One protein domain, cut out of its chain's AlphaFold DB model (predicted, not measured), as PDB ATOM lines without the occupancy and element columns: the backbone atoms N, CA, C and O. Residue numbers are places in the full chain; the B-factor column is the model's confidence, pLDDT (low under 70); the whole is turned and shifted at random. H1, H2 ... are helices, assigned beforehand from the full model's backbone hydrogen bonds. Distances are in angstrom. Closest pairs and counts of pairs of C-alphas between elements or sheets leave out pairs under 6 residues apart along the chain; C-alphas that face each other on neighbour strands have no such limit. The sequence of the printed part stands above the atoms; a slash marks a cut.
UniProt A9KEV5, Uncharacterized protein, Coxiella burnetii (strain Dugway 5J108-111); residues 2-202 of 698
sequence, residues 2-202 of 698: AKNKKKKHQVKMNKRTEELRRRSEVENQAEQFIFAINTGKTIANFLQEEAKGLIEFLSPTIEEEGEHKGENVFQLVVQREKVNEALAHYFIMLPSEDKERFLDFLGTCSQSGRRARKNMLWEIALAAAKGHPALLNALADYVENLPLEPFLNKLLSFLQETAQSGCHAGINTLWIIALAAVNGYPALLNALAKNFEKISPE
ATOM      1  N   ALA A   2     -15.505  66.653 -26.896       52.22
ATOM      2  CA  ALA A   2     -16.400  65.563 -27.341       52.22
ATOM      3  C   ALA A   2     -15.710  64.361 -28.041       52.22
ATOM      4  O   ALA A   2     -16.088  63.213 -27.800       52.22
ATOM      5  N   LYS A   3     -14.646  64.581 -28.834       53.66
ATOM      6  CA  LYS A   3     -13.864  63.495 -29.474       53.66
ATOM      7  C   LYS A   3     -13.180  62.558 -28.460       53.66
ATOM      8  O   LYS A   3     -13.142  61.352 -28.683       53.66
ATOM      9  N   ASN A   4     -12.735  63.079 -27.310       51.56
ATOM     10  CA  ASN A   4     -12.117  62.269 -26.248       51.56
ATOM     11  C   ASN A   4     -13.131  61.410 -25.474       51.56
ATOM     12  O   ASN A   4     -12.779  60.315 -25.042       51.56
ATOM     13  N   LYS A   5     -14.393  61.848 -25.340       55.59
ATOM     14  CA  LYS A   5     -15.462  61.017 -24.755       55.59
ATOM     15  C   LYS A   5     -15.844  59.851 -25.673       55.59
ATOM     16  O   LYS A   5     -15.942  58.730 -25.191       55.59
ATOM     17  N   LYS A   6     -15.972  60.087 -26.986       62.03
ATOM     18  CA  LYS A   6     -16.295  59.040 -27.979       62.03
ATOM     19  C   LYS A   6     -15.198  57.970 -28.073       62.03
ATOM     20  O   LYS A   6     -15.504  56.783 -28.058       62.03
ATOM     21  N   LYS A   7     -13.922  58.380 -28.063       63.88
ATOM     22  CA  LYS A   7     -12.773  57.456 -28.073       63.88
ATOM     23  C   LYS A   7     -12.700  56.612 -26.790       63.88
ATOM     24  O   LYS A   7     -12.515  55.405 -26.875       63.88
ATOM     25  N   LYS A   8     -12.947  57.210 -25.612       61.03
ATOM     26  CA  LYS A   8     -13.053  56.468 -24.339       61.03
ATOM     27  C   LYS A   8     -14.230  55.483 -24.316       61.03
ATOM     28  O   LYS A   8     -14.095  54.405 -23.749       61.03
ATOM     29  N   HIS A   9     -15.363  55.826 -24.929       64.62
ATOM     30  CA  HIS A   9     -16.526  54.934 -25.006       64.62
ATOM     31  C   HIS A   9     -16.296  53.741 -25.946       64.62
ATOM     32  O   HIS A   9     -16.630  52.620 -25.581       64.62
ATOM     33  N   GLN A  10     -15.667  53.961 -27.106       66.94
ATOM     34  CA  GLN A  10     -15.331  52.888 -28.050       66.94
ATOM     35  C   GLN A  10     -14.317  51.901 -27.455       66.94
ATOM     36  O   GLN A  10     -14.500  50.694 -27.555       66.94
ATOM     37  N   VAL A  11     -13.282  52.411 -26.774       71.62
ATOM     38  CA  VAL A  11     -12.294  51.576 -26.067       71.62
ATOM     39  C   VAL A  11     -12.961  50.755 -24.959       71.62
ATOM     40  O   VAL A  11     -12.654  49.578 -24.805       71.62
ATOM     41  N   LYS A  12     -13.921  51.337 -24.227       71.62
ATOM     42  CA  LYS A  12     -14.681  50.622 -23.193       71.62
ATOM     43  C   LYS A  12     -15.591  49.531 -23.775       71.62
ATOM     44  O   LYS A  12     -15.714  48.480 -23.160       71.62
ATOM     45  N   MET A  13     -16.214  49.760 -24.937       69.25
ATOM     46  CA  MET A  13     -17.027  48.736 -25.609       69.25
ATOM     47  C   MET A  13     -16.174  47.589 -26.148       69.25
ATOM     48  O   MET A  13     -16.485  46.445 -25.850       69.25
ATOM     49  N   ASN A  14     -15.078  47.882 -26.854       72.12
ATOM     50  CA  ASN A  14     -14.198  46.842 -27.390       72.12
ATOM     51  C   ASN A  14     -13.595  45.977 -26.272       72.12
ATOM     52  O   ASN A  14     -13.552  44.762 -26.415       72.12
ATOM     53  N   LYS A  15     -13.210  46.588 -25.138       70.62
ATOM     54  CA  LYS A  15     -12.747  45.858 -23.946       70.62
ATOM     55  C   LYS A  15     -13.832  44.911 -23.410       70.62
ATOM     56  O   LYS A  15     -13.558  43.757 -23.152       70.62
ATOM     57  N   ARG A  16     -15.087  45.364 -23.334       67.81
ATOM     58  CA  ARG A  16     -16.216  44.539 -22.863       67.81
ATOM     59  C   ARG A  16     -16.578  43.391 -23.819       67.81
ATOM     60  O   ARG A  16     -17.100  42.368 -23.389       67.81
ATOM     61  N   THR A  17     -16.367  43.569 -25.122       71.25
ATOM     62  CA  THR A  17     -16.605  42.514 -26.120       71.25
ATOM     63  C   THR A  17     -15.519  41.439 -26.069       71.25
ATOM     64  O   THR A  17     -15.846  40.258 -26.153       71.25
ATOM     65  N   GLU A  18     -14.259  41.834 -25.880       69.38
ATOM     66  CA  GLU A  18     -13.146  40.902 -25.665       69.38
ATOM     67  C   GLU A  18     -13.305  40.128 -24.341       69.38
ATOM     68  O   GLU A  18     -13.134  38.909 -24.317       69.38
ATOM     69  N   GLU A  19     -13.777  40.801 -23.284       66.38
ATOM     70  CA  GLU A  19     -14.099  40.212 -21.976       66.38
ATOM     71  C   GLU A  19     -15.107  39.060 -22.099       66.38
ATOM     72  O   GLU A  19     -14.882  37.954 -21.601       66.38
ATOM     73  N   LEU A  20     -16.215  39.301 -22.810       70.44
ATOM     74  CA  LEU A  20     -17.251  38.295 -23.055       70.44
ATOM     75  C   LEU A  20     -16.729  37.127 -23.894       70.44
ATOM     76  O   LEU A  20     -17.123  35.986 -23.656       70.44
ATOM     77  N   ARG A  21     -15.835  37.398 -24.851       76.44
ATOM     78  CA  ARG A  21     -15.251  36.368 -25.712       76.44
ATOM     79  C   ARG A  21     -14.332  35.434 -24.926       76.44
ATOM     80  O   ARG A  21     -14.543  34.228 -24.961       76.44
ATOM     81  N   ARG A  22     -13.369  35.971 -24.172       75.06
ATOM     82  CA  ARG A  22     -12.432  35.152 -23.379       75.06
ATOM     83  C   ARG A  22     -13.131  34.368 -22.275       75.06
ATOM     84  O   ARG A  22     -12.784  33.219 -22.018       75.06
ATOM     85  N   ARG A  23     -14.143  34.964 -21.640       79.00
ATOM     86  CA  ARG A  23     -15.001  34.252 -20.689       79.00
ATOM     87  C   ARG A  23     -15.710  33.074 -21.359       79.00
ATOM     88  O   ARG A  23     -15.633  31.961 -20.854       79.00
ATOM     89  N   SER A  24     -16.357  33.324 -22.498       83.31
ATOM     90  CA  SER A  24     -17.047  32.296 -23.280       83.31
ATOM     91  C   SER A  24     -16.095  31.172 -23.703       83.31
ATOM     92  O   SER A  24     -16.482  30.011 -23.670       83.31
ATOM     93  N   GLU A  25     -14.836  31.483 -24.026       86.75
ATOM     94  CA  GLU A  25     -13.806  30.486 -24.343       86.75
ATOM     95  C   GLU A  25     -13.448  29.595 -23.137       86.75
ATOM     96  O   GLU A  25     -13.446  28.373 -23.281       86.75
ATOM     97  N   VAL A  26     -13.202  30.166 -21.950       86.56
ATOM     98  CA  VAL A  26     -12.895  29.395 -20.723       86.56
ATOM     99  C   VAL A  26     -14.097  28.556 -20.271       86.56
ATOM    100  O   VAL A  26     -13.936  27.386 -19.919       86.56
ATOM    101  N   GLU A  27     -15.305  29.124 -20.306       87.06
ATOM    102  CA  GLU A  27     -16.546  28.412 -19.973       87.06
ATOM    103  C   GLU A  27     -16.803  27.260 -20.960       87.06
ATOM    104  O   GLU A  27     -17.054  26.137 -20.529       87.06
ATOM    105  N   ASN A  28     -16.642  27.490 -22.266       89.94
ATOM    106  CA  ASN A  28     -16.813  26.457 -23.291       89.94
ATOM    107  C   ASN A  28     -15.759  25.342 -23.165       89.94
ATOM    108  O   ASN A  28     -16.096  24.167 -23.267       89.94
ATOM    109  N   GLN A  29     -14.495  25.674 -22.872       92.19
ATOM    110  CA  GLN A  29     -13.461  24.667 -22.585       92.19
ATOM    111  C   GLN A  29     -13.826  23.806 -21.369       92.19
ATOM    112  O   GLN A  29     -13.716  22.579 -21.416       92.19
ATOM    113  N   ALA A  30     -14.298  24.435 -20.289       91.12
ATOM    114  CA  ALA A  30     -14.754  23.727 -19.100       91.12
ATOM    115  C   ALA A  30     -15.954  22.815 -19.404       91.12
ATOM    116  O   ALA A  30     -15.968  21.660 -18.979       91.12
ATOM    117  N   GLU A  31     -16.940  23.298 -20.163       91.88
ATOM    118  CA  GLU A  31     -18.119  22.524 -20.562       91.88
ATOM    119  C   GLU A  31     -17.764  21.335 -21.458       91.88
ATOM    120  O   GLU A  31     -18.248  20.227 -21.213       91.88
ATOM    121  N   GLN A  32     -16.877  21.522 -22.439       93.00
ATOM    122  CA  GLN A  32     -16.380  20.444 -23.297       93.00
ATOM    123  C   GLN A  32     -15.668  19.365 -22.485       93.00
ATOM    124  O   GLN A  32     -15.923  18.174 -22.679       93.00
ATOM    125  N   PHE A  33     -14.829  19.772 -21.530       93.44
ATOM    126  CA  PHE A  33     -14.149  18.838 -20.641       93.44
ATOM    127  C   PHE A  33     -15.143  18.069 -19.765       93.44
ATOM    128  O   PHE A  33     -15.108  16.841 -19.721       93.44
ATOM    129  N   ILE A  34     -16.086  18.766 -19.124       93.19
ATOM    130  CA  ILE A  34     -17.140  18.144 -18.311       93.19
ATOM    131  C   ILE A  34     -17.951  17.145 -19.146       93.19
ATOM    132  O   ILE A  34     -18.199  16.027 -18.697       93.19
ATOM    133  N   PHE A  35     -18.358  17.524 -20.358       93.81
ATOM    134  CA  PHE A  35     -19.125  16.663 -21.256       93.81
ATOM    135  C   PHE A  35     -18.339  15.410 -21.660       93.81
ATOM    136  O   PHE A  35     -18.869  14.299 -21.594       93.81
ATOM    137  N   ALA A  36     -17.065  15.567 -22.020       93.25
ATOM    138  CA  ALA A  36     -16.193  14.454 -22.366       93.25
ATOM    139  C   ALA A  36     -16.048  13.452 -21.207       93.25
ATOM    140  O   ALA A  36     -16.233  12.251 -21.399       93.25
ATOM    141  N   ILE A  37     -15.800  13.928 -19.986       94.94
ATOM    142  CA  ILE A  37     -15.697  13.039 -18.819       94.94
ATOM    143  C   ILE A  37     -17.047  12.381 -18.505       94.94
ATOM    144  O   ILE A  37     -17.115  11.179 -18.248       94.94
ATOM    145  N   ASN A  38     -18.151  13.127 -18.593       92.06
ATOM    146  CA  ASN A  38     -19.491  12.594 -18.337       92.06
ATOM    147  C   ASN A  38     -19.914  11.502 -19.329       92.06
ATOM    148  O   ASN A  38     -20.702  10.632 -18.954       92.06
ATOM    149  N   THR A  39     -19.392  11.538 -20.557       93.81
ATOM    150  CA  THR A  39     -19.614  10.521 -21.599       93.81
ATOM    151  C   THR A  39     -18.656   9.327 -21.495       93.81
ATOM    152  O   THR A  39     -18.721   8.419 -22.319       93.81
ATOM    153  N   GLY A  40     -17.811   9.280 -20.457       90.69
ATOM    154  CA  GLY A  40     -16.918   8.154 -20.169       90.69
ATOM    155  C   GLY A  40     -15.532   8.264 -20.804       90.69
ATOM    156  O   GLY A  40     -14.763   7.305 -20.757       90.69
ATOM    157  N   LYS A  41     -15.183   9.412 -21.394       93.62
ATOM    158  CA  LYS A  41     -13.839   9.639 -21.929       93.62
ATOM    159  C   LYS A  41     -12.831   9.787 -20.788       93.62
ATOM    160  O   LYS A  41     -13.101  10.455 -19.793       93.62
ATOM    161  N   THR A  42     -11.646   9.199 -20.939       93.25
ATOM    162  CA  THR A  42     -10.549   9.394 -19.981       93.25
ATOM    163  C   THR A  42      -9.882  10.755 -20.193       93.25
ATOM    164  O   THR A  42      -9.855  11.278 -21.310       93.25
ATOM    165  N   ILE A  43      -9.282  11.316 -19.135       91.19
ATOM    166  CA  ILE A  43      -8.511  12.569 -19.228       91.19
ATOM    167  C   ILE A  43      -7.359  12.431 -20.232       91.19
ATOM    168  O   ILE A  43      -7.144  13.334 -21.030       91.19
ATOM    169  N   ALA A  44      -6.664  11.290 -20.247       89.25
ATOM    170  CA  ALA A  44      -5.568  11.042 -21.184       89.25
ATOM    171  C   ALA A  44      -6.029  11.118 -22.650       89.25
ATOM    172  O   ALA A  44      -5.420  11.831 -23.444       89.25
ATOM    173  N   ASN A  45      -7.142  10.454 -22.989       90.12
ATOM    174  CA  ASN A  45      -7.688  10.477 -24.347       90.12
ATOM    175  C   ASN A  45      -8.159  11.884 -24.730       90.12
ATOM    176  O   ASN A  45      -7.950  12.327 -25.854       90.12
ATOM    177  N   PHE A  46      -8.786  12.602 -23.794       92.19
ATOM    178  CA  PHE A  46      -9.209  13.981 -24.022       92.19
ATOM    179  C   PHE A  46      -8.021  14.903 -24.325       92.19
ATOM    180  O   PHE A  46      -8.031  15.599 -25.334       92.19
ATOM    181  N   LEU A  47      -6.979  14.869 -23.493       90.44
ATOM    182  CA  LEU A  47      -5.794  15.714 -23.658       90.44
ATOM    183  C   LEU A  47      -4.998  15.388 -24.926       90.44
ATOM    184  O   LEU A  47      -4.425  16.288 -25.537       90.44
ATOM    185  N   GLN A  48      -4.984  14.117 -25.340       89.69
ATOM    186  CA  GLN A  48      -4.358  13.699 -26.592       89.69
ATOM    187  C   GLN A  48      -5.064  14.305 -27.813       89.69
ATOM    188  O   GLN A  48      -4.390  14.747 -28.739       89.69
ATOM    189  N   GLU A  49      -6.398  14.352 -27.811       90.12
ATOM    190  CA  GLU A  49      -7.174  14.979 -28.891       90.12
ATOM    191  C   GLU A  49      -7.021  16.502 -28.915       90.12
ATOM    192  O   GLU A  49      -6.898  17.090 -29.987       90.12
ATOM    193  N   GLU A  50      -6.955  17.135 -27.742       88.56
ATOM    194  CA  GLU A  50      -6.700  18.576 -27.614       88.56
ATOM    195  C   GLU A  50      -5.242  18.967 -27.910       88.56
ATOM    196  O   GLU A  50      -4.933  20.156 -27.999       88.56
ATOM    197  N   ALA A  51      -4.342  17.982 -28.050       88.06
ATOM    198  CA  ALA A  51      -2.902  18.158 -28.231       88.06
ATOM    199  C   ALA A  51      -2.260  19.097 -27.185       88.06
ATOM    200  O   ALA A  51      -1.387  19.900 -27.513       88.06
ATOM    201  N   LYS A  52      -2.694  18.991 -25.920       87.81
ATOM    202  CA  LYS A  52      -2.251  19.841 -24.798       87.81
ATOM    203  C   LYS A  52      -1.875  19.023 -23.570       87.81
ATOM    204  O   LYS A  52      -2.452  17.969 -23.307       87.81
ATOM    205  N   GLY A  53      -0.952  19.544 -22.762       87.44
ATOM    206  CA  GLY A  53      -0.704  19.004 -21.421       87.44
ATOM    207  C   GLY A  53      -1.862  19.300 -20.455       87.44
ATOM    208  O   GLY A  53      -2.577  20.285 -20.629       87.44
ATOM    209  N   LEU A  54      -2.033  18.497 -19.393       87.94
ATOM    210  CA  LEU A  54      -3.110  18.705 -18.406       87.94
ATOM    211  C   LEU A  54      -3.076  20.124 -17.816       87.94
ATOM    212  O   LEU A  54      -4.088  20.819 -17.799       87.94
ATOM    213  N   ILE A  55      -1.908  20.551 -17.328       87.19
ATOM    214  CA  ILE A  55      -1.746  21.871 -16.707       87.19
ATOM    215  C   ILE A  55      -2.003  22.966 -17.739       87.19
ATOM    216  O   ILE A  55      -2.720  23.913 -17.443       87.19
ATOM    217  N   GLU A  56      -1.485  22.822 -18.957       87.62
ATOM    218  CA  GLU A  56      -1.707  23.775 -20.050       87.62
ATOM    219  C   GLU A  56      -3.195  23.927 -20.392       87.62
ATOM    220  O   GLU A  56      -3.658  25.041 -20.617       87.62
ATOM    221  N   PHE A  57      -3.954  22.829 -20.378       89.81
ATOM    222  CA  PHE A  57      -5.395  22.849 -20.615       89.81
ATOM    223  C   PHE A  57      -6.176  23.491 -19.458       89.81
ATOM    224  O   PHE A  57      -7.140  24.215 -19.681       89.81
ATOM    225  N   LEU A  58      -5.766  23.233 -18.215       88.12
ATOM    226  CA  LEU A  58      -6.472  23.686 -17.015       88.12
ATOM    227  C   LEU A  58      -6.122  25.115 -16.568       88.12
ATOM    228  O   LEU A  58      -6.886  25.732 -15.819       88.12
ATOM    229  N   SER A  59      -4.968  25.625 -17.004       86.31
ATOM    230  CA  SER A  59      -4.413  26.925 -16.613       86.31
ATOM    231  C   SER A  59      -5.048  28.179 -17.227       86.31
ATOM    232  O   SER A  59      -4.891  29.219 -16.587       86.31
ATOM    233  N   PRO A  60      -5.719  28.178 -18.400       85.94
ATOM    234  CA  PRO A  60      -6.240  29.407 -18.992       85.94
ATOM    235  C   PRO A  60      -7.144  30.164 -18.014       85.94
ATOM    236  O   PRO A  60      -8.138  29.622 -17.531       85.94
ATOM    237  N   THR A  61      -6.779  31.413 -17.711       83.06
ATOM    238  CA  THR A  61      -7.487  32.296 -16.774       83.06
ATOM    239  C   THR A  61      -8.205  33.428 -17.492       83.06
ATOM    240  O   THR A  61      -7.703  33.979 -18.471       83.06
ATOM    241  N   ILE A  62      -9.320  33.882 -16.929       79.44
ATOM    242  CA  ILE A  62      -9.994  35.110 -17.358       79.44
ATOM    243  C   ILE A  62      -9.175  36.329 -16.887       79.44
ATOM    244  O   ILE A  62      -9.178  36.677 -15.709       79.44
ATOM    245  N   GLU A  63      -8.452  36.991 -17.793       71.25
ATOM    246  CA  GLU A  63      -7.524  38.090 -17.449       71.25
ATOM    247  C   GLU A  63      -8.202  39.458 -17.211       71.25
ATOM    248  O   GLU A  63      -7.616  40.356 -16.595       71.25
ATOM    249  N   GLU A  64      -9.433  39.649 -17.687       68.06
ATOM    250  CA  GLU A  64     -10.066  40.972 -17.790       68.06
ATOM    251  C   GLU A  64     -10.979  41.335 -16.598       68.06
ATOM    252  O   GLU A  64     -11.407  40.485 -15.826       68.06
ATOM    253  N   GLU A  65     -11.221  42.635 -16.388       61.94
ATOM    254  CA  GLU A  65     -11.940  43.200 -15.228       61.94
ATOM    255  C   GLU A  65     -13.421  42.795 -15.168       61.94
ATOM    256  O   GLU A  65     -14.207  43.281 -15.965       61.94
ATOM    257  N   GLY A  66     -13.815  42.006 -14.162       67.12
ATOM    258  CA  GLY A  66     -15.205  41.587 -13.950       67.12
ATOM    259  C   GLY A  66     -15.368  40.636 -12.755       67.12
ATOM    260  O   GLY A  66     -14.401  40.344 -12.048       67.12
ATOM    261  N   GLU A  67     -16.587  40.139 -12.519       67.25
ATOM    262  CA  GLU A  67     -16.894  39.210 -11.409       67.25
ATOM    263  C   GLU A  67     -16.117  37.883 -11.521       67.25
ATOM    264  O   GLU A  67     -15.667  37.335 -10.512       67.25
ATOM    265  N   HIS A  68     -15.888  37.438 -12.759       73.06
ATOM    266  CA  HIS A  68     -15.209  36.188 -13.120       73.06
ATOM    267  C   HIS A  68     -13.700  36.349 -13.337       73.06
ATOM    268  O   HIS A  68     -13.031  35.424 -13.796       73.06
ATOM    269  N   LYS A  69     -13.134  37.525 -13.034       77.56
ATOM    270  CA  LYS A  69     -11.703  37.760 -13.222       77.56
ATOM    271  C   LYS A  69     -10.878  36.755 -12.419       77.56
ATOM    272  O   LYS A  69     -11.087  36.579 -11.219       77.56
ATOM    273  N   GLY A  70      -9.912  36.149 -13.098       76.31
ATOM    274  CA  GLY A  70      -8.990  35.159 -12.567       76.31
ATOM    275  C   GLY A  70      -9.600  33.777 -12.336       76.31
ATOM    276  O   GLY A  70      -8.921  32.940 -11.748       76.31
ATOM    277  N   GLU A  71     -10.838  33.522 -12.782       81.94
ATOM    278  CA  GLU A  71     -11.342  32.149 -12.878       81.94
ATOM    279  C   GLU A  71     -10.608  31.391 -13.990       81.94
ATOM    280  O   GLU A  71     -10.337  31.962 -15.049       81.94
ATOM    281  N   ASN A  72     -10.285  30.119 -13.755       87.56
ATOM    282  CA  ASN A  72      -9.721  29.224 -14.766       87.56
ATOM    283  C   ASN A  72     -10.578  27.974 -14.990       87.56
ATOM    284  O   ASN A  72     -11.531  27.707 -14.255       87.56
ATOM    285  N   VAL A  73     -10.213  27.191 -16.005       88.00
ATOM    286  CA  VAL A  73     -10.911  25.945 -16.352       88.00
ATOM    287  C   VAL A  73     -10.964  25.000 -15.147       88.00
ATOM    288  O   VAL A  73     -12.041  24.514 -14.807       88.00
ATOM    289  N   PHE A  74      -9.849  24.796 -14.435       90.81
ATOM    290  CA  PHE A  74      -9.808  23.914 -13.257       90.81
ATOM    291  C   PHE A  74     -10.863  24.268 -12.205       90.81
ATOM    292  O   PHE A  74     -11.626  23.418 -11.747       90.81
ATOM    293  N   GLN A  75     -10.934  25.547 -11.863       88.25
ATOM    294  CA  GLN A  75     -11.848  26.123 -10.887       88.25
ATOM    295  C   GLN A  75     -13.329  25.938 -11.229       88.25
ATOM    296  O   GLN A  75     -14.169  25.927 -10.322       88.25
ATOM    297  N   LEU A  76     -13.659  25.815 -12.515       87.19
ATOM    298  CA  LEU A  76     -15.019  25.570 -12.993       87.19
ATOM    299  C   LEU A  76     -15.377  24.079 -12.982       87.19
ATOM    300  O   LEU A  76     -16.535  23.727 -12.747       87.19
ATOM    301  N   VAL A  77     -14.397  23.198 -13.205       92.44
ATOM    302  CA  VAL A  77     -14.648  21.765 -13.414       92.44
ATOM    303  C   VAL A  77     -14.435  20.909 -12.163       92.44
ATOM    304  O   VAL A  77     -15.147  19.925 -11.984       92.44
ATOM    305  N   VAL A  78     -13.526  21.286 -11.253       92.81
ATOM    306  CA  VAL A  78     -13.145  20.466 -10.077       92.81
ATOM    307  C   VAL A  78     -14.294  20.228  -9.089       92.81
ATOM    308  O   VAL A  78     -14.291  19.251  -8.339       92.81
ATOM    309  N   GLN A  79     -15.300  21.103  -9.114       89.56
ATOM    310  CA  GLN A  79     -16.511  21.017  -8.294       89.56
ATOM    311  C   GLN A  79     -17.527  19.992  -8.838       89.56
ATOM    312  O   GLN A  79     -18.604  19.852  -8.266       89.56
ATOM    313  N   ARG A  80     -17.245  19.314  -9.960       93.69
ATOM    314  CA  ARG A  80     -18.108  18.274 -10.537       93.69
ATOM    315  C   ARG A  80     -17.602  16.898 -10.120       93.69
ATOM    316  O   ARG A  80     -16.466  16.563 -10.432       93.69
ATOM    317  N   GLU A  81     -18.460  16.094  -9.497       92.19
ATOM    318  CA  GLU A  81     -18.149  14.752  -8.974       92.19
ATOM    319  C   GLU A  81     -17.325  13.886  -9.940       92.19
ATOM    320  O   GLU A  81     -16.163  13.599  -9.667       92.19
ATOM    321  N   LYS A  82     -17.871  13.572 -11.124       93.12
ATOM    322  CA  LYS A  82     -17.194  12.726 -12.124       93.12
ATOM    323  C   LYS A  82     -15.858  13.298 -12.602       93.12
ATOM    324  O   LYS A  82     -14.932  12.550 -12.898       93.12
ATOM    325  N   VAL A  83     -15.747  14.625 -12.688       93.88
ATOM    326  CA  VAL A  83     -14.486  15.275 -13.075       93.88
ATOM    327  C   VAL A  83     -13.471  15.189 -11.941       93.88
ATOM    328  O   VAL A  83     -12.303  14.924 -12.200       93.88
ATOM    329  N   ASN A  84     -13.900  15.369 -10.693       95.56
ATOM    330  CA  ASN A  84     -13.059  15.221  -9.510       95.56
ATOM    331  C   ASN A  84     -12.491  13.795  -9.405       95.56
ATOM    332  O   ASN A  84     -11.289  13.630  -9.216       95.56
ATOM    333  N   GLU A  85     -13.328  12.778  -9.624       94.75
ATOM    334  CA  GLU A  85     -12.921  11.368  -9.681       94.75
ATOM    335  C   GLU A  85     -11.942  11.091 -10.825       94.75
ATOM    336  O   GLU A  85     -10.899  10.465 -10.620       94.75
ATOM    337  N   ALA A  86     -12.232  11.600 -12.025       94.00
ATOM    338  CA  ALA A  86     -11.351  11.438 -13.175       94.00
ATOM    339  C   ALA A  86      -9.986  12.110 -12.944       94.00
ATOM    340  O   ALA A  86      -8.951  11.520 -13.258       94.00
ATOM    341  N   LEU A  87      -9.973  13.316 -12.363       94.88
ATOM    342  CA  LEU A  87      -8.751  14.031 -11.991       94.88
ATOM    343  C   LEU A  87      -7.963  13.268 -10.925       94.88
ATOM    344  O   LEU A  87      -6.744  13.194 -11.030       94.88
ATOM    345  N   ALA A  88      -8.636  12.673  -9.937       95.38
ATOM    346  CA  ALA A  88      -7.998  11.852  -8.912       95.38
ATOM    347  C   ALA A  88      -7.310  10.625  -9.524       95.38
ATOM    348  O   ALA A  88      -6.125  10.389  -9.289       95.38
ATOM    349  N   HIS A  89      -8.031   9.883 -10.366       94.56
ATOM    350  CA  HIS A  89      -7.502   8.710 -11.053       94.56
ATOM    351  C   HIS A  89      -6.317   9.072 -11.956       94.56
ATOM    352  O   HIS A  89      -5.283   8.404 -11.937       94.56
ATOM    353  N   TYR A  90      -6.439  10.163 -12.714       93.69
ATOM    354  CA  TYR A  90      -5.352  10.655 -13.550       93.69
ATOM    355  C   TYR A  90      -4.140  11.081 -12.713       93.69
ATOM    356  O   TYR A  90      -3.025  10.681 -13.027       93.69
ATOM    357  N   PHE A  91      -4.348  11.808 -11.610       93.94
ATOM    358  CA  PHE A  91      -3.277  12.226 -10.702       93.94
ATOM    359  C   PHE A  91      -2.505  11.035 -10.124       93.94
ATOM    360  O   PHE A  91      -1.278  11.063 -10.088       93.94
ATOM    361  N   ILE A  92      -3.192   9.961  -9.720       93.69
ATOM    362  CA  ILE A  92      -2.549   8.742  -9.202       93.69
ATOM    363  C   ILE A  92      -1.596   8.138 -10.243       93.69
ATOM    364  O   ILE A  92      -0.484   7.738  -9.888       93.69
ATOM    365  N   MET A  93      -2.006   8.133 -11.515       92.81
ATOM    366  CA  MET A  93      -1.239   7.590 -12.640       92.81
ATOM    367  C   MET A  93      -0.090   8.484 -13.117       92.81
ATOM    368  O   MET A  93       0.737   8.022 -13.904       92.81
ATOM    369  N   LEU A  94      -0.005   9.739 -12.658       91.12
ATOM    370  CA  LEU A  94       1.080  10.628 -13.062       91.12
ATOM    371  C   LEU A  94       2.443  10.134 -12.539       91.12
ATOM    372  O   LEU A  94       2.543   9.698 -11.381       91.12
ATOM    373  N   PRO A  95       3.509  10.245 -13.353       89.62
ATOM    374  CA  PRO A  95       4.874  10.057 -12.881       89.62
ATOM    375  C   PRO A  95       5.241  11.143 -11.856       89.62
ATOM    376  O   PRO A  95       4.628  12.211 -11.811       89.62
ATOM    377  N   SER A  96       6.250  10.881 -11.019       85.69
ATOM    378  CA  SER A  96       6.618  11.765  -9.902       85.69
ATOM    379  C   SER A  96       6.918  13.207 -10.336       85.69
ATOM    380  O   SER A  96       6.455  14.139  -9.686       85.69
ATOM    381  N   GLU A  97       7.611  13.401 -11.464       85.88
ATOM    382  CA  GLU A  97       7.923  14.736 -12.004       85.88
ATOM    383  C   GLU A  97       6.657  15.537 -12.349       85.88
ATOM    384  O   GLU A  97       6.548  16.726 -12.041       85.88
ATOM    385  N   ASP A  98       5.653  14.886 -12.941       88.06
ATOM    386  CA  ASP A  98       4.397  15.549 -13.286       88.06
ATOM    387  C   ASP A  98       3.510  15.773 -12.056       88.06
ATOM    388  O   ASP A  98       2.767  16.756 -12.009       88.06
ATOM    389  N   LYS A  99       3.624  14.931 -11.020       88.56
ATOM    390  CA  LYS A  99       2.996  15.190  -9.714       88.56
ATOM    391  C   LYS A  99       3.585  16.430  -9.049       88.56
ATOM    392  O   LYS A  99       2.833  17.223  -8.486       88.56
ATOM    393  N   GLU A 100       4.895  16.647  -9.135       85.88
ATOM    394  CA  GLU A 100       5.528  17.871  -8.624       85.88
ATOM    395  C   GLU A 100       5.069  19.124  -9.377       85.88
ATOM    396  O   GLU A 100       4.698  20.115  -8.740       85.88
ATOM    397  N   ARG A 101       4.992  19.059 -10.713       88.06
ATOM    398  CA  ARG A 101       4.418  20.140 -11.530       88.06
ATOM    399  C   ARG A 101       2.956  20.398 -11.186       88.06
ATOM    400  O   ARG A 101       2.528  21.549 -11.116       88.06
ATOM    401  N   PHE A 102       2.187  19.341 -10.933       88.62
ATOM    402  CA  PHE A 102       0.810  19.471 -10.475       88.62
ATOM    403  C   PHE A 102       0.744  20.170  -9.112       88.62
ATOM    404  O   PHE A 102      -0.082  21.056  -8.927       88.62
ATOM    405  N   LEU A 103       1.653  19.866  -8.178       85.75
ATOM    406  CA  LEU A 103       1.757  20.597  -6.910       85.75
ATOM    407  C   LEU A 103       2.126  22.077  -7.094       85.75
ATOM    408  O   LEU A 103       1.627  22.910  -6.343       85.75
ATOM    409  N   ASP A 104       2.999  22.425  -8.045       87.31
ATOM    410  CA  ASP A 104       3.259  23.837  -8.384       87.31
ATOM    411  C   ASP A 104       1.991  24.523  -8.888       87.31
ATOM    412  O   ASP A 104       1.651  25.619  -8.438       87.31
ATOM    413  N   PHE A 105       1.241  23.838  -9.754       88.44
ATOM    414  CA  PHE A 105      -0.059  24.305 -10.213       88.44
ATOM    415  C   PHE A 105      -1.044  24.486  -9.048       88.44
ATOM    416  O   PHE A 105      -1.778  25.475  -9.027       88.44
ATOM    417  N   LEU A 106      -1.013  23.615  -8.029       87.62
ATOM    418  CA  LEU A 106      -1.889  23.746  -6.862       87.62
ATOM    419  C   LEU A 106      -1.700  25.052  -6.089       87.62
ATOM    420  O   LEU A 106      -2.669  25.569  -5.531       87.62
ATOM    421  N   GLY A 107      -0.478  25.584  -6.087       82.31
ATOM    422  CA  GLY A 107      -0.128  26.853  -5.459       82.31
ATOM    423  C   GLY A 107      -0.559  28.095  -6.233       82.31
ATOM    424  O   GLY A 107      -0.533  29.198  -5.685       82.31
ATOM    425  N   THR A 108      -0.955  27.947  -7.500       84.62
ATOM    426  CA  THR A 108      -1.357  29.090  -8.322       84.62
ATOM    427  C   THR A 108      -2.636  29.717  -7.775       84.62
ATOM    428  O   THR A 108      -3.637  29.043  -7.535       84.62
ATOM    429  N   CYS A 109      -2.590  31.027  -7.543       80.12
ATOM    430  CA  CYS A 109      -3.701  31.798  -6.998       80.12
ATOM    431  C   CYS A 109      -4.268  32.734  -8.055       80.12
ATOM    432  O   CYS A 109      -3.519  33.380  -8.792       80.12
ATOM    433  N   SER A 110      -5.586  32.920  -8.041       74.12
ATOM    434  CA  SER A 110      -6.169  34.063  -8.736       74.12
ATOM    435  C   SER A 110      -5.738  35.368  -8.055       74.12
ATOM    436  O   SER A 110      -5.807  35.502  -6.831       74.12
ATOM    437  N   GLN A 111      -5.303  36.355  -8.838       73.69
ATOM    438  CA  GLN A 111      -4.834  37.644  -8.314       73.69
ATOM    439  C   GLN A 111      -5.967  38.648  -8.041       73.69
ATOM    440  O   GLN A 111      -5.719  39.712  -7.478       73.69
ATOM    441  N   SER A 112      -7.205  38.368  -8.465       67.75
ATOM    442  CA  SER A 112      -8.320  39.324  -8.362       67.75
ATOM    443  C   SER A 112      -9.692  38.645  -8.526       67.75
ATOM    444  O   SER A 112      -9.772  37.428  -8.630       67.75
ATOM    445  N   GLY A 113     -10.785  39.416  -8.490       71.44
ATOM    446  CA  GLY A 113     -12.149  38.888  -8.644       71.44
ATOM    447  C   GLY A 113     -12.673  38.150  -7.406       71.44
ATOM    448  O   GLY A 113     -12.093  38.245  -6.323       71.44
ATOM    449  N   ARG A 114     -13.781  37.405  -7.549       71.06
ATOM    450  CA  ARG A 114     -14.427  36.632  -6.457       71.06
ATOM    451  C   ARG A 114     -13.560  35.476  -5.931       71.06
ATOM    452  O   ARG A 114     -13.854  34.890  -4.882       71.06
ATOM    453  N   ARG A 115     -12.505  35.120  -6.668       72.62
ATOM    454  CA  ARG A 115     -11.559  34.051  -6.324       72.62
ATOM    455  C   ARG A 115     -10.172  34.547  -5.926       72.62
ATOM    456  O   ARG A 115      -9.271  33.732  -5.772       72.62
ATOM    457  N   ALA A 116     -10.007  35.853  -5.715       77.50
ATOM    458  CA  ALA A 116      -8.742  36.435  -5.285       77.50
ATOM    459  C   ALA A 116      -8.145  35.664  -4.093       77.50
ATOM    460  O   ALA A 116      -8.806  35.513  -3.060       77.50
ATOM    461  N   ARG A 117      -6.896  35.203  -4.261       82.56
ATOM    462  CA  ARG A 117      -6.096  34.448  -3.280       82.56
ATOM    463  C   ARG A 117      -6.639  33.066  -2.897       82.56
ATOM    464  O   ARG A 117      -6.191  32.480  -1.921       82.56
ATOM    465  N   LYS A 118      -7.567  32.511  -3.679       85.81
ATOM    466  CA  LYS A 118      -7.926  31.088  -3.606       85.81
ATOM    467  C   LYS A 118      -6.997  30.316  -4.531       85.81
ATOM    468  O   LYS A 118      -7.050  30.502  -5.750       85.81
ATOM    469  N   ASN A 119      -6.125  29.501  -3.949       89.94
ATOM    470  CA  ASN A 119      -5.301  28.578  -4.719       89.94
ATOM    471  C   ASN A 119      -6.126  27.364  -5.178       89.94
ATOM    472  O   ASN A 119      -7.279  27.187  -4.774       89.94
ATOM    473  N   MET A 120      -5.567  26.522  -6.042       90.62
ATOM    474  CA  MET A 120      -6.320  25.372  -6.552       90.62
ATOM    475  C   MET A 120      -6.553  24.315  -5.462       90.62
ATOM    476  O   MET A 120      -7.589  23.657  -5.477       90.62
ATOM    477  N   LEU A 121      -5.653  24.182  -4.476       92.12
ATOM    478  CA  LEU A 121      -5.859  23.285  -3.329       92.12
ATOM    479  C   LEU A 121      -7.089  23.686  -2.496       92.12
ATOM    480  O   LEU A 121      -7.848  22.819  -2.067       92.12
ATOM    481  N   TRP A 122      -7.330  24.985  -2.325       92.00
ATOM    482  CA  TRP A 122      -8.520  25.539  -1.680       92.00
ATOM    483  C   TRP A 122      -9.796  25.082  -2.392       92.00
ATOM    484  O   TRP A 122     -10.763  24.680  -1.751       92.00
ATOM    485  N   GLU A 123      -9.791  25.082  -3.725       91.06
ATOM    486  CA  GLU A 123     -10.938  24.668  -4.543       91.06
ATOM    487  C   GLU A 123     -11.182  23.160  -4.473       91.06
ATOM    488  O   GLU A 123     -12.333  22.728  -4.392       91.06
ATOM    489  N   ILE A 124     -10.115  22.358  -4.424       94.06
ATOM    490  CA  ILE A 124     -10.209  20.909  -4.199       94.06
ATOM    491  C   ILE A 124     -10.790  20.624  -2.813       94.06
ATOM    492  O   ILE A 124     -11.699  19.805  -2.679       94.06
ATOM    493  N   ALA A 125     -10.311  21.324  -1.785       93.38
ATOM    494  CA  ALA A 125     -10.821  21.176  -0.429       93.38
ATOM    495  C   ALA A 125     -12.291  21.623  -0.331       93.38
ATOM    496  O   ALA A 125     -13.090  20.963   0.331       93.38
ATOM    497  N   LEU A 126     -12.689  22.682  -1.048       91.31
ATOM    498  CA  LEU A 126     -14.088  23.108  -1.117       91.31
ATOM    499  C   LEU A 126     -14.959  22.061  -1.824       91.31
ATOM    500  O   LEU A 126     -16.083  21.816  -1.390       91.31
ATOM    501  N   ALA A 127     -14.462  21.447  -2.902       93.19
ATOM    502  CA  ALA A 127     -15.168  20.368  -3.587       93.19
ATOM    503  C   ALA A 127     -15.384  19.175  -2.641       93.19
ATOM    504  O   ALA A 127     -16.500  18.667  -2.541       93.19
ATOM    505  N   ALA A 128     -14.362  18.801  -1.864       94.75
ATOM    506  CA  ALA A 128     -14.474  17.769  -0.837       94.75
ATOM    507  C   ALA A 128     -15.504  18.138   0.237       94.75
ATOM    508  O   ALA A 128     -16.384  17.335   0.528       94.75
ATOM    509  N   ALA A 129     -15.482  19.370   0.751       90.12
ATOM    510  CA  ALA A 129     -16.475  19.843   1.716       90.12
ATOM    511  C   ALA A 129     -17.919  19.785   1.176       90.12
ATOM    512  O   ALA A 129     -18.855  19.676   1.963       90.12
ATOM    513  N   LYS A 130     -18.118  19.812  -0.146       90.81
ATOM    514  CA  LYS A 130     -19.428  19.638  -0.795       90.81
ATOM    515  C   LYS A 130     -19.772  18.187  -1.158       90.81
ATOM    516  O   LYS A 130     -20.832  17.960  -1.730       90.81
ATOM    517  N   GLY A 131     -18.910  17.222  -0.836       92.38
ATOM    518  CA  GLY A 131     -19.139  15.802  -1.108       92.38
ATOM    519  C   GLY A 131     -18.356  15.221  -2.285       92.38
ATOM    520  O   GLY A 131     -18.678  14.128  -2.736       92.38
ATOM    521  N   HIS A 132     -17.330  15.910  -2.791       94.06
ATOM    522  CA  HIS A 132     -16.494  15.429  -3.902       94.06
ATOM    523  C   HIS A 132     -15.022  15.280  -3.470       94.06
ATOM    524  O   HIS A 132     -14.185  16.116  -3.821       94.06
ATOM    525  N   PRO A 133     -14.683  14.259  -2.657       95.69
ATOM    526  CA  PRO A 133     -13.388  14.166  -1.980       95.69
ATOM    527  C   PRO A 133     -12.289  13.459  -2.780       95.69
ATOM    528  O   PRO A 133     -11.151  13.437  -2.320       95.69
ATOM    529  N   ALA A 134     -12.597  12.845  -3.927       95.69
ATOM    530  CA  ALA A 134     -11.707  11.889  -4.591       95.69
ATOM    531  C   ALA A 134     -10.304  12.462  -4.848       95.69
ATOM    532  O   ALA A 134      -9.300  11.846  -4.485       95.69
ATOM    533  N   LEU A 135     -10.225  13.676  -5.397       96.00
ATOM    534  CA  LEU A 135      -8.951  14.337  -5.667       96.00
ATOM    535  C   LEU A 135      -8.236  14.770  -4.380       96.00
ATOM    536  O   LEU A 135      -7.012  14.690  -4.308       96.00
ATOM    537  N   LEU A 136      -8.978  15.182  -3.345       94.88
ATOM    538  CA  LEU A 136      -8.393  15.524  -2.044       94.88
ATOM    539  C   LEU A 136      -7.765  14.291  -1.375       94.88
ATOM    540  O   LEU A 136      -6.680  14.392  -0.808       94.88
ATOM    541  N   ASN A 137      -8.418  13.131  -1.477       95.12
ATOM    542  CA  ASN A 137      -7.918  11.863  -0.948       95.12
ATOM    543  C   ASN A 137      -6.665  11.401  -1.699       95.12
ATOM    544  O   ASN A 137      -5.664  11.079  -1.068       95.12
ATOM    545  N   ALA A 138      -6.674  11.462  -3.035       94.38
ATOM    546  CA  ALA A 138      -5.496  11.134  -3.838       94.38
ATOM    547  C   ALA A 138      -4.296  12.045  -3.507       94.38
ATOM    548  O   ALA A 138      -3.150  11.595  -3.469       94.38
ATOM    549  N   LEU A 139      -4.552  13.329  -3.226       92.94
ATOM    550  CA  LEU A 139      -3.524  14.251  -2.747       92.94
ATOM    551  C   LEU A 139      -3.045  13.915  -1.334       92.94
ATOM    552  O   LEU A 139      -1.854  14.043  -1.074       92.94
ATOM    553  N   ALA A 140      -3.931  13.488  -0.434       92.88
ATOM    554  CA  ALA A 140      -3.561  13.096   0.924       92.88
ATOM    555  C   ALA A 140      -2.550  11.942   0.928       92.88
ATOM    556  O   ALA A 140      -1.521  12.044   1.595       92.88
ATOM    557  N   ASP A 141      -2.799  10.909   0.119       90.25
ATOM    558  CA  ASP A 141      -1.900   9.759  -0.024       90.25
ATOM    559  C   ASP A 141      -0.520  10.184  -0.535       90.25
ATOM    560  O   ASP A 141       0.513   9.693  -0.077       90.25
ATOM    561  N   TYR A 142      -0.480  11.139  -1.466       89.19
ATOM    562  CA  TYR A 142       0.783  11.676  -1.959       89.19
ATOM    563  C   TYR A 142       1.504  12.512  -0.892       89.19
ATOM    564  O   TYR A 142       2.683  12.290  -0.628       89.19
ATOM    565  N   VAL A 143       0.788  13.426  -0.231       87.25
ATOM    566  CA  VAL A 143       1.308  14.318   0.820       87.25
ATOM    567  C   VAL A 143       1.873  13.547   2.008       87.25
ATOM    568  O   VAL A 143       2.870  13.967   2.592       87.25
ATOM    569  N   GLU A 144       1.266  12.423   2.378       86.44
ATOM    570  CA  GLU A 144       1.745  11.593   3.483       86.44
ATOM    571  C   GLU A 144       3.147  11.004   3.223       86.44
ATOM    572  O   GLU A 144       3.936  10.838   4.160       86.44
ATOM    573  N   ASN A 145       3.467  10.736   1.954       82.75
ATOM    574  CA  ASN A 145       4.677  10.034   1.525       82.75
ATOM    575  C   ASN A 145       5.808  10.962   1.038       82.75
ATOM    576  O   ASN A 145       6.876  10.477   0.662       82.75
ATOM    577  N   LEU A 146       5.602  12.283   1.027       79.38
ATOM    578  CA  LEU A 146       6.588  13.235   0.507       79.38
ATOM    579  C   LEU A 146       7.756  13.511   1.479       79.38
ATOM    580  O   LEU A 146       7.565  13.513   2.700       79.38
ATOM    581  N   PRO A 147       8.966  13.821   0.960       73.00
ATOM    582  CA  PRO A 147      10.085  14.295   1.772       73.00
ATOM    583  C   PRO A 147       9.748  15.637   2.425       73.00
ATOM    584  O   PRO A 147       9.348  16.590   1.755       73.00
ATOM    585  N   LEU A 148       9.931  15.712   3.742       67.69
ATOM    586  CA  LEU A 148       9.311  16.748   4.560       67.69
ATOM    587  C   LEU A 148       9.819  18.170   4.297       67.69
ATOM    588  O   LEU A 148       9.018  19.073   4.098       67.69
ATOM    589  N   GLU A 149      11.135  18.394   4.312       69.06
ATOM    590  CA  GLU A 149      11.703  19.752   4.355       69.06
ATOM    591  C   GLU A 149      11.426  20.609   3.104       69.06
ATOM    592  O   GLU A 149      10.952  21.741   3.261       69.06
ATOM    593  N   PRO A 150      11.656  20.127   1.863       70.69
ATOM    594  CA  PRO A 150      11.407  20.930   0.663       70.69
ATOM    595  C   PRO A 150       9.911  21.177   0.453       70.69
ATOM    596  O   PRO A 150       9.490  22.261   0.042       70.69
ATOM    597  N   PHE A 151       9.100  20.165   0.767       73.88
ATOM    598  CA  PHE A 151       7.665  20.207   0.559       73.88
ATOM    599  C   PHE A 151       6.955  21.074   1.597       73.88
ATOM    600  O   PHE A 151       6.013  21.783   1.258       73.88
ATOM    601  N   LEU A 152       7.425  21.092   2.843       72.50
ATOM    602  CA  LEU A 152       6.776  21.808   3.935       72.50
ATOM    603  C   LEU A 152       6.684  23.314   3.694       72.50
ATOM    604  O   LEU A 152       5.636  23.903   3.933       72.50
ATOM    605  N   ASN A 153       7.752  23.954   3.215       76.81
ATOM    606  CA  ASN A 153       7.715  25.395   2.951       76.81
ATOM    607  C   ASN A 153       6.709  25.748   1.851       76.81
ATOM    608  O   ASN A 153       6.003  26.750   1.964       76.81
ATOM    609  N   LYS A 154       6.625  24.898   0.825       81.62
ATOM    610  CA  LYS A 154       5.684  25.024  -0.289       81.62
ATOM    611  C   LYS A 154       4.246  24.735   0.160       81.62
ATOM    612  O   LYS A 154       3.331  25.479  -0.155       81.62
ATOM    613  N   LEU A 155       4.046  23.711   0.979       81.38
ATOM    614  CA  LEU A 155       2.745  23.384   1.547       81.38
ATOM    615  C   LEU A 155       2.255  24.484   2.491       81.38
ATOM    616  O   LEU A 155       1.113  24.912   2.383       81.38
ATOM    617  N   LEU A 156       3.108  24.984   3.387       82.69
ATOM    618  CA  LEU A 156       2.755  26.068   4.305       82.69
ATOM    619  C   LEU A 156       2.369  27.340   3.554       82.69
ATOM    620  O   LEU A 156       1.401  27.980   3.957       82.69
ATOM    621  N   SER A 157       3.063  27.691   2.464       83.19
ATOM    622  CA  SER A 157       2.664  28.853   1.664       83.19
ATOM    623  C   SER A 157       1.282  28.651   1.042       83.19
ATOM    624  O   SER A 157       0.464  29.562   1.098       83.19
ATOM    625  N   PHE A 158       0.957  27.446   0.560       85.06
ATOM    626  CA  PHE A 158      -0.385  27.139   0.047       85.06
ATOM    627  C   PHE A 158      -1.445  27.215   1.145       85.06
ATOM    628  O   PHE A 158      -2.525  27.778   0.956       85.06
ATOM    629  N   LEU A 159      -1.141  26.665   2.318       86.62
ATOM    630  CA  LEU A 159      -2.064  26.648   3.442       86.62
ATOM    631  C   LEU A 159      -2.353  28.063   3.978       86.62
ATOM    632  O   LEU A 159      -3.461  28.301   4.456       86.62
ATOM    633  N   GLN A 160      -1.389  28.985   3.864       82.94
ATOM    634  CA  GLN A 160      -1.477  30.379   4.315       82.94
ATOM    635  C   GLN A 160      -2.271  31.303   3.388       82.94
ATOM    636  O   GLN A 160      -2.674  32.375   3.832       82.94
ATOM    637  N   GLU A 161      -2.489  30.939   2.122       82.50
ATOM    638  CA  GLU A 161      -3.226  31.804   1.197       82.50
ATOM    639  C   GLU A 161      -4.677  31.980   1.667       82.50
ATOM    640  O   GLU A 161      -5.451  31.021   1.756       82.50
ATOM    641  N   THR A 162      -5.017  33.229   1.992       82.38
ATOM    642  CA  THR A 162      -6.308  33.638   2.546       82.38
ATOM    643  C   THR A 162      -7.143  34.301   1.464       82.38
ATOM    644  O   THR A 162      -6.732  35.310   0.882       82.38
ATOM    645  N   ALA A 163      -8.356  33.798   1.236       79.56
ATOM    646  CA  ALA A 163      -9.289  34.412   0.301       79.56
ATOM    647  C   ALA A 163      -9.536  35.889   0.668       79.56
ATOM    648  O   ALA A 163      -9.876  36.219   1.807       79.56
ATOM    649  N   GLN A 164      -9.373  36.795  -0.298       80.62
ATOM    650  CA  GLN A 164      -9.466  38.246  -0.059       80.62
ATOM    651  C   GLN A 164     -10.857  38.830  -0.325       80.62
ATOM    652  O   GLN A 164     -11.121  39.980   0.022       80.62
ATOM    653  N   SER A 165     -11.748  38.070  -0.961       71.50
ATOM    654  CA  SER A 165     -13.022  38.582  -1.460       71.50
ATOM    655  C   SER A 165     -14.146  37.542  -1.408       71.50
ATOM    656  O   SER A 165     -13.932  36.333  -1.264       71.50
ATOM    657  N   GLY A 166     -15.379  38.036  -1.549       73.94
ATOM    658  CA  GLY A 166     -16.591  37.222  -1.609       73.94
ATOM    659  C   GLY A 166     -16.990  36.595  -0.269       73.94
ATOM    660  O   GLY A 166     -16.526  37.004   0.792       73.94
ATOM    661  N   CYS A 167     -17.836  35.564  -0.346       73.56
ATOM    662  CA  CYS A 167     -18.404  34.832   0.796       73.56
ATOM    663  C   CYS A 167     -17.385  34.057   1.647       73.56
ATOM    664  O   CYS A 167     -17.752  33.466   2.654       73.56
ATOM    665  N   HIS A 168     -16.111  34.052   1.249       78.81
ATOM    666  CA  HIS A 168     -15.039  33.319   1.922       78.81
ATOM    667  C   HIS A 168     -13.889  34.229   2.359       78.81
ATOM    668  O   HIS A 168     -12.820  33.733   2.690       78.81
ATOM    669  N   ALA A 169     -14.070  35.553   2.334       81.31
ATOM    670  CA  ALA A 169     -13.018  36.479   2.737       81.31
ATOM    671  C   ALA A 169     -12.489  36.144   4.149       81.31
ATOM    672  O   ALA A 169     -13.282  35.941   5.067       81.31
ATOM    673  N   GLY A 170     -11.167  36.084   4.324       82.25
ATOM    674  CA  GLY A 170     -10.520  35.720   5.593       82.25
ATOM    675  C   GLY A 170     -10.363  34.215   5.849       82.25
ATOM    676  O   GLY A 170      -9.809  33.834   6.875       82.25
ATOM    677  N   ILE A 171     -10.817  33.357   4.930       87.31
ATOM    678  CA  ILE A 171     -10.670  31.902   5.032       87.31
ATOM    679  C   ILE A 171      -9.418  31.451   4.277       87.31
ATOM    680  O   ILE A 171      -9.296  31.701   3.074       87.31
ATOM    681  N   ASN A 172      -8.516  30.760   4.971       91.31
ATOM    682  CA  ASN A 172      -7.343  30.140   4.360       91.31
ATOM    683  C   ASN A 172      -7.618  28.697   3.899       91.31
ATOM    684  O   ASN A 172      -8.688  28.130   4.131       91.31
ATOM    685  N   THR A 173      -6.647  28.094   3.218       91.69
ATOM    686  CA  THR A 173      -6.799  26.738   2.672       91.69
ATOM    687  C   THR A 173      -6.901  25.673   3.768       91.69
ATOM    688  O   THR A 173      -7.704  24.749   3.631       91.69
ATOM    689  N   LEU A 174      -6.168  25.802   4.885       93.56
ATOM    690  CA  LEU A 174      -6.265  24.833   5.987       93.56
ATOM    691  C   LEU A 174      -7.656  24.827   6.630       93.56
ATOM    692  O   LEU A 174      -8.162  23.762   6.973       93.56
ATOM    693  N   TRP A 175      -8.285  25.992   6.756       92.88
ATOM    694  CA  TRP A 175      -9.644  26.128   7.268       92.88
ATOM    695  C   TRP A 175     -10.627  25.303   6.429       92.88
ATOM    696  O   TRP A 175     -11.419  24.547   6.983       92.88
ATOM    697  N   ILE A 176     -10.538  25.365   5.093       91.62
ATOM    698  CA  ILE A 176     -11.416  24.575   4.210       91.62
ATOM    699  C   ILE A 176     -11.096  23.079   4.290       91.62
ATOM    700  O   ILE A 176     -12.011  22.262   4.255       91.62
ATOM    701  N   ILE A 177      -9.823  22.700   4.437       94.31
ATOM    702  CA  ILE A 177      -9.437  21.295   4.654       94.31
ATOM    703  C   ILE A 177     -10.038  20.771   5.966       94.31
ATOM    704  O   ILE A 177     -10.553  19.654   6.008       94.31
ATOM    705  N   ALA A 178     -10.017  21.577   7.029       94.06
ATOM    706  CA  ALA A 178     -10.649  21.230   8.294       94.06
ATOM    707  C   ALA A 178     -12.181  21.141   8.158       94.06
ATOM    708  O   ALA A 178     -12.775  20.201   8.677       94.06
ATOM    709  N   LEU A 179     -12.815  22.035   7.388       91.69
ATOM    710  CA  LEU A 179     -14.246  21.942   7.075       91.69
ATOM    711  C   LEU A 179     -14.584  20.667   6.280       91.69
ATOM    712  O   LEU A 179     -15.585  20.012   6.556       91.69
ATOM    713  N   ALA A 180     -13.745  20.268   5.321       93.44
ATOM    714  CA  ALA A 180     -13.925  19.006   4.606       93.44
ATOM    715  C   ALA A 180     -13.881  17.805   5.567       93.44
ATOM    716  O   ALA A 180     -14.690  16.887   5.434       93.44
ATOM    717  N   ALA A 181     -13.007  17.843   6.579       95.44
ATOM    718  CA  ALA A 181     -12.968  16.833   7.630       95.44
ATOM    719  C   ALA A 181     -14.245  16.827   8.483       95.44
ATOM    720  O   ALA A 181     -14.788  15.753   8.712       95.44
ATOM    721  N   VAL A 182     -14.771  17.992   8.885       90.88
ATOM    722  CA  VAL A 182     -16.076  18.099   9.577       90.88
ATOM    723  C   VAL A 182     -17.177  17.388   8.782       90.88
ATOM    724  O   VAL A 182     -17.984  16.666   9.359       90.88
ATOM    725  N   ASN A 183     -17.148  17.501   7.452       91.62
ATOM    726  CA  ASN A 183     -18.110  16.862   6.551       91.62
ATOM    727  C   ASN A 183     -17.787  15.393   6.208       91.62
ATOM    728  O   ASN A 183     -18.412  14.824   5.316       91.62
ATOM    729  N   GLY A 184     -16.835  14.766   6.906       92.94
ATOM    730  CA  GLY A 184     -16.523  13.341   6.772       92.94
ATOM    731  C   GLY A 184     -15.349  12.998   5.853       92.94
ATOM    732  O   GLY A 184     -15.123  11.821   5.576       92.94
ATOM    733  N   TYR A 185     -14.572  13.986   5.400       94.75
ATOM    734  CA  TYR A 185     -13.456  13.789   4.464       94.75
ATOM    735  C   TYR A 185     -12.102  14.209   5.070       94.75
ATOM    736  O   TYR A 185     -11.504  15.200   4.647       94.75
ATOM    737  N   PRO A 186     -11.581  13.474   6.073       95.25
ATOM    738  CA  PRO A 186     -10.431  13.899   6.874       95.25
ATOM    739  C   PRO A 186      -9.063  13.586   6.255       95.25
ATOM    740  O   PRO A 186      -8.048  13.900   6.874       95.25
ATOM    741  N   ALA A 187      -8.997  12.931   5.089       94.12
ATOM    742  CA  ALA A 187      -7.769  12.307   4.586       94.12
ATOM    743  C   ALA A 187      -6.582  13.281   4.553       94.12
ATOM    744  O   ALA A 187      -5.540  13.009   5.152       94.12
ATOM    745  N   LEU A 188      -6.760  14.460   3.946       93.56
ATOM    746  CA  LEU A 188      -5.687  15.451   3.879       93.56
ATOM    747  C   LEU A 188      -5.379  16.066   5.249       93.56
ATOM    748  O   LEU A 188      -4.214  16.305   5.550       93.56
ATOM    749  N   LEU A 189      -6.379  16.271   6.113       94.31
ATOM    750  CA  LEU A 189      -6.156  16.766   7.476       94.31
ATOM    751  C   LEU A 189      -5.289  15.787   8.292       94.31
ATOM    752  O   LEU A 189      -4.383  16.207   9.012       94.31
ATOM    753  N   ASN A 190      -5.520  14.483   8.130       94.38
ATOM    754  CA  ASN A 190      -4.740  13.421   8.766       94.38
ATOM    755  C   ASN A 190      -3.320  13.320   8.188       94.38
ATOM    756  O   ASN A 190      -2.359  13.190   8.948       94.38
ATOM    757  N   ALA A 191      -3.170  13.419   6.865       91.94
ATOM    758  CA  ALA A 191      -1.859  13.446   6.215       91.94
ATOM    759  C   ALA A 191      -1.036  14.664   6.663       91.94
ATOM    760  O   ALA A 191       0.161  14.551   6.935       91.94
ATOM    761  N   LEU A 192      -1.680  15.827   6.819       91.69
ATOM    762  CA  LEU A 192      -1.056  17.006   7.412       91.69
ATOM    763  C   LEU A 192      -0.613  16.718   8.846       91.69
ATOM    764  O   LEU A 192       0.555  16.925   9.149       91.69
ATOM    765  N   ALA A 193      -1.477  16.174   9.706       91.94
ATOM    766  CA  ALA A 193      -1.117  15.855  11.091       91.94
ATOM    767  C   ALA A 193       0.165  15.008  11.200       91.94
ATOM    768  O   ALA A 193       1.081  15.381  11.933       91.94
ATOM    769  N   LYS A 194       0.281  13.939  10.397       89.56
ATOM    770  CA  LYS A 194       1.481  13.081  10.335       89.56
ATOM    771  C   LYS A 194       2.739  13.840   9.918       89.56
ATOM    772  O   LYS A 194       3.837  13.510  10.357       89.56
ATOM    773  N   ASN A 195       2.599  14.834   9.045       87.25
ATOM    774  CA  ASN A 195       3.717  15.666   8.621       87.25
ATOM    775  C   ASN A 195       4.093  16.704   9.680       87.25
ATOM    776  O   ASN A 195       5.279  16.891   9.930       87.25
ATOM    777  N   PHE A 196       3.114  17.313  10.353       85.88
ATOM    778  CA  PHE A 196       3.361  18.197  11.493       85.88
ATOM    779  C   PHE A 196       4.128  17.462  12.599       85.88
ATOM    780  O   PHE A 196       5.169  17.935  13.030       85.88
ATOM    781  N   GLU A 197       3.746  16.241  12.971       87.31
ATOM    782  CA  GLU A 197       4.456  15.474  14.012       87.31
ATOM    783  C   GLU A 197       5.957  15.243  13.760       87.31
ATOM    784  O   GLU A 197       6.705  15.013  14.711       87.31
ATOM    785  N   LYS A 198       6.405  15.317  12.502       84.94
ATOM    786  CA  LYS A 198       7.810  15.145  12.110       84.94
ATOM    787  C   LYS A 198       8.619  16.455  12.181       84.94
ATOM    788  O   LYS A 198       9.816  16.431  11.908       84.94
ATOM    789  N   ILE A 199       7.994  17.587  12.524       81.56
ATOM    790  CA  ILE A 199       8.595  18.932  12.493       81.56
ATOM    791  C   ILE A 199       8.745  19.476  13.906       81.56
ATOM    792  O   ILE A 199       7.791  19.469  14.687       81.56
ATOM    793  N   SER A 200       9.917  20.037  14.207       83.00
ATOM    794  CA  SER A 200      10.151  20.700  15.492       83.00
ATOM    795  C   SER A 200       9.268  21.947  15.630       83.00
ATOM    796  O   SER A 200       9.242  22.765  14.701       83.00
ATOM    797  N   PRO A 201       8.580  22.153  16.769       80.19
ATOM    798  CA  PRO A 201       7.736  23.323  16.988       80.19
ATOM    799  C   PRO A 201       8.388  24.661  16.653       80.19
ATOM    800  O   PRO A 201       7.766  25.518  16.024       80.19
ATOM    801  N   GLU A 202       9.662  24.810  16.992       80.19
ATOM    802  CA  GLU A 202      10.450  26.029  16.836       80.19
ATOM    803  C   GLU A 202      10.620  26.438  15.366       80.19
ATOM    804  O   GLU A 202      10.740  27.623  15.067       80.19
TER     805      GLU A 202
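AT A GLANCE: This is residues 2 to 202 of the 698 residues of an uncharacterized protein of Coxiella burnetii (strain Dugway 5J108-111) (UniProt A9KEV5). One very long helix, H1, covers one end of a body wound in three stacked turns of short helices, and residues 2 to 14 of H1 stick out from that body as a free arm. The turns place H5, H8 and H11 in one row, H4, H7 and H10 in a second and H3, H6 and H9 in a looser third, with the long loops 59 to 72, 107 to 119 and 161 to 172 stacked likewise; H2 packs on H1 and H5. The printed part has 201 residues with eleven named helices, H1 to H11 in order, and no named strand, an all-helix domain. It is compact, with a radius of gyration of the C-alphas of 18.7 A, though the arm draws the outline out to 68 by 43 by 30 A.

IN THESE COORDINATES: H1, residues 2 to 38, runs 53.8 A from C-alpha 2 at (-16.400, 65.563, -27.341) to C-alpha 38 at (-19.491, 12.594, -18.337). H2 is residues 43 to 49, H3 is 54 to 58 and H4 is 73 to 77. H5, residues 81 to 93, measures 18.7 A; H6 is 96 to 106, H7 is 120 to 129 and H8 is 134 to 144. H9, residues 148 to 160, measures 17.4 A, H10 is 173 to 182, and H11, residues 187 to 196, ends with C-alpha 196 at (3.361, 18.197, 11.493).

HOW THE PARTS SIT: H1 touches H4 with residues 26 to 34 alone, closest at the C-alphas of Ala 30 and Val 73, 5.2 A. H1 touches H5 about perpendicular at 73 degrees, Ile 37 to Val 83, 6.3 A between C-alphas. H5 touches H8 at a shallow tilt of 32 degrees, the same way, with C-alphas 88 and 135 closest at 4.2 A. H8 touches H11 at a shallow tilt of 17 degrees, the same way, with C-alphas 140 and 188 closest at 4.3 A. The hub, H7, touches H10 at a shallow tilt of 16 degrees, the same way, with C-alphas 129 and 180 closest at 3.9 A. H6 and H9 are close but not clearly touching, their closest C-alphas, 106 and 158, being 7.8 A apart. H1 and H11 are apart. Every O i to N i+4 pair is within hydrogen-bond range in H1 to H8, H10 and H11, and 7 of 9 are in H9.

THE WHOLE: The C-alphas farthest apart, of Ala 2 and Lys 198, are 68.4 A apart. The printed part has no cut. The links H3 to H4, H6 to H7 and H9 to H10 are long. Mean pLDDT of the printed part is 84.7; 20 residues are under 70, among them 2 to 10 and 64 to 67.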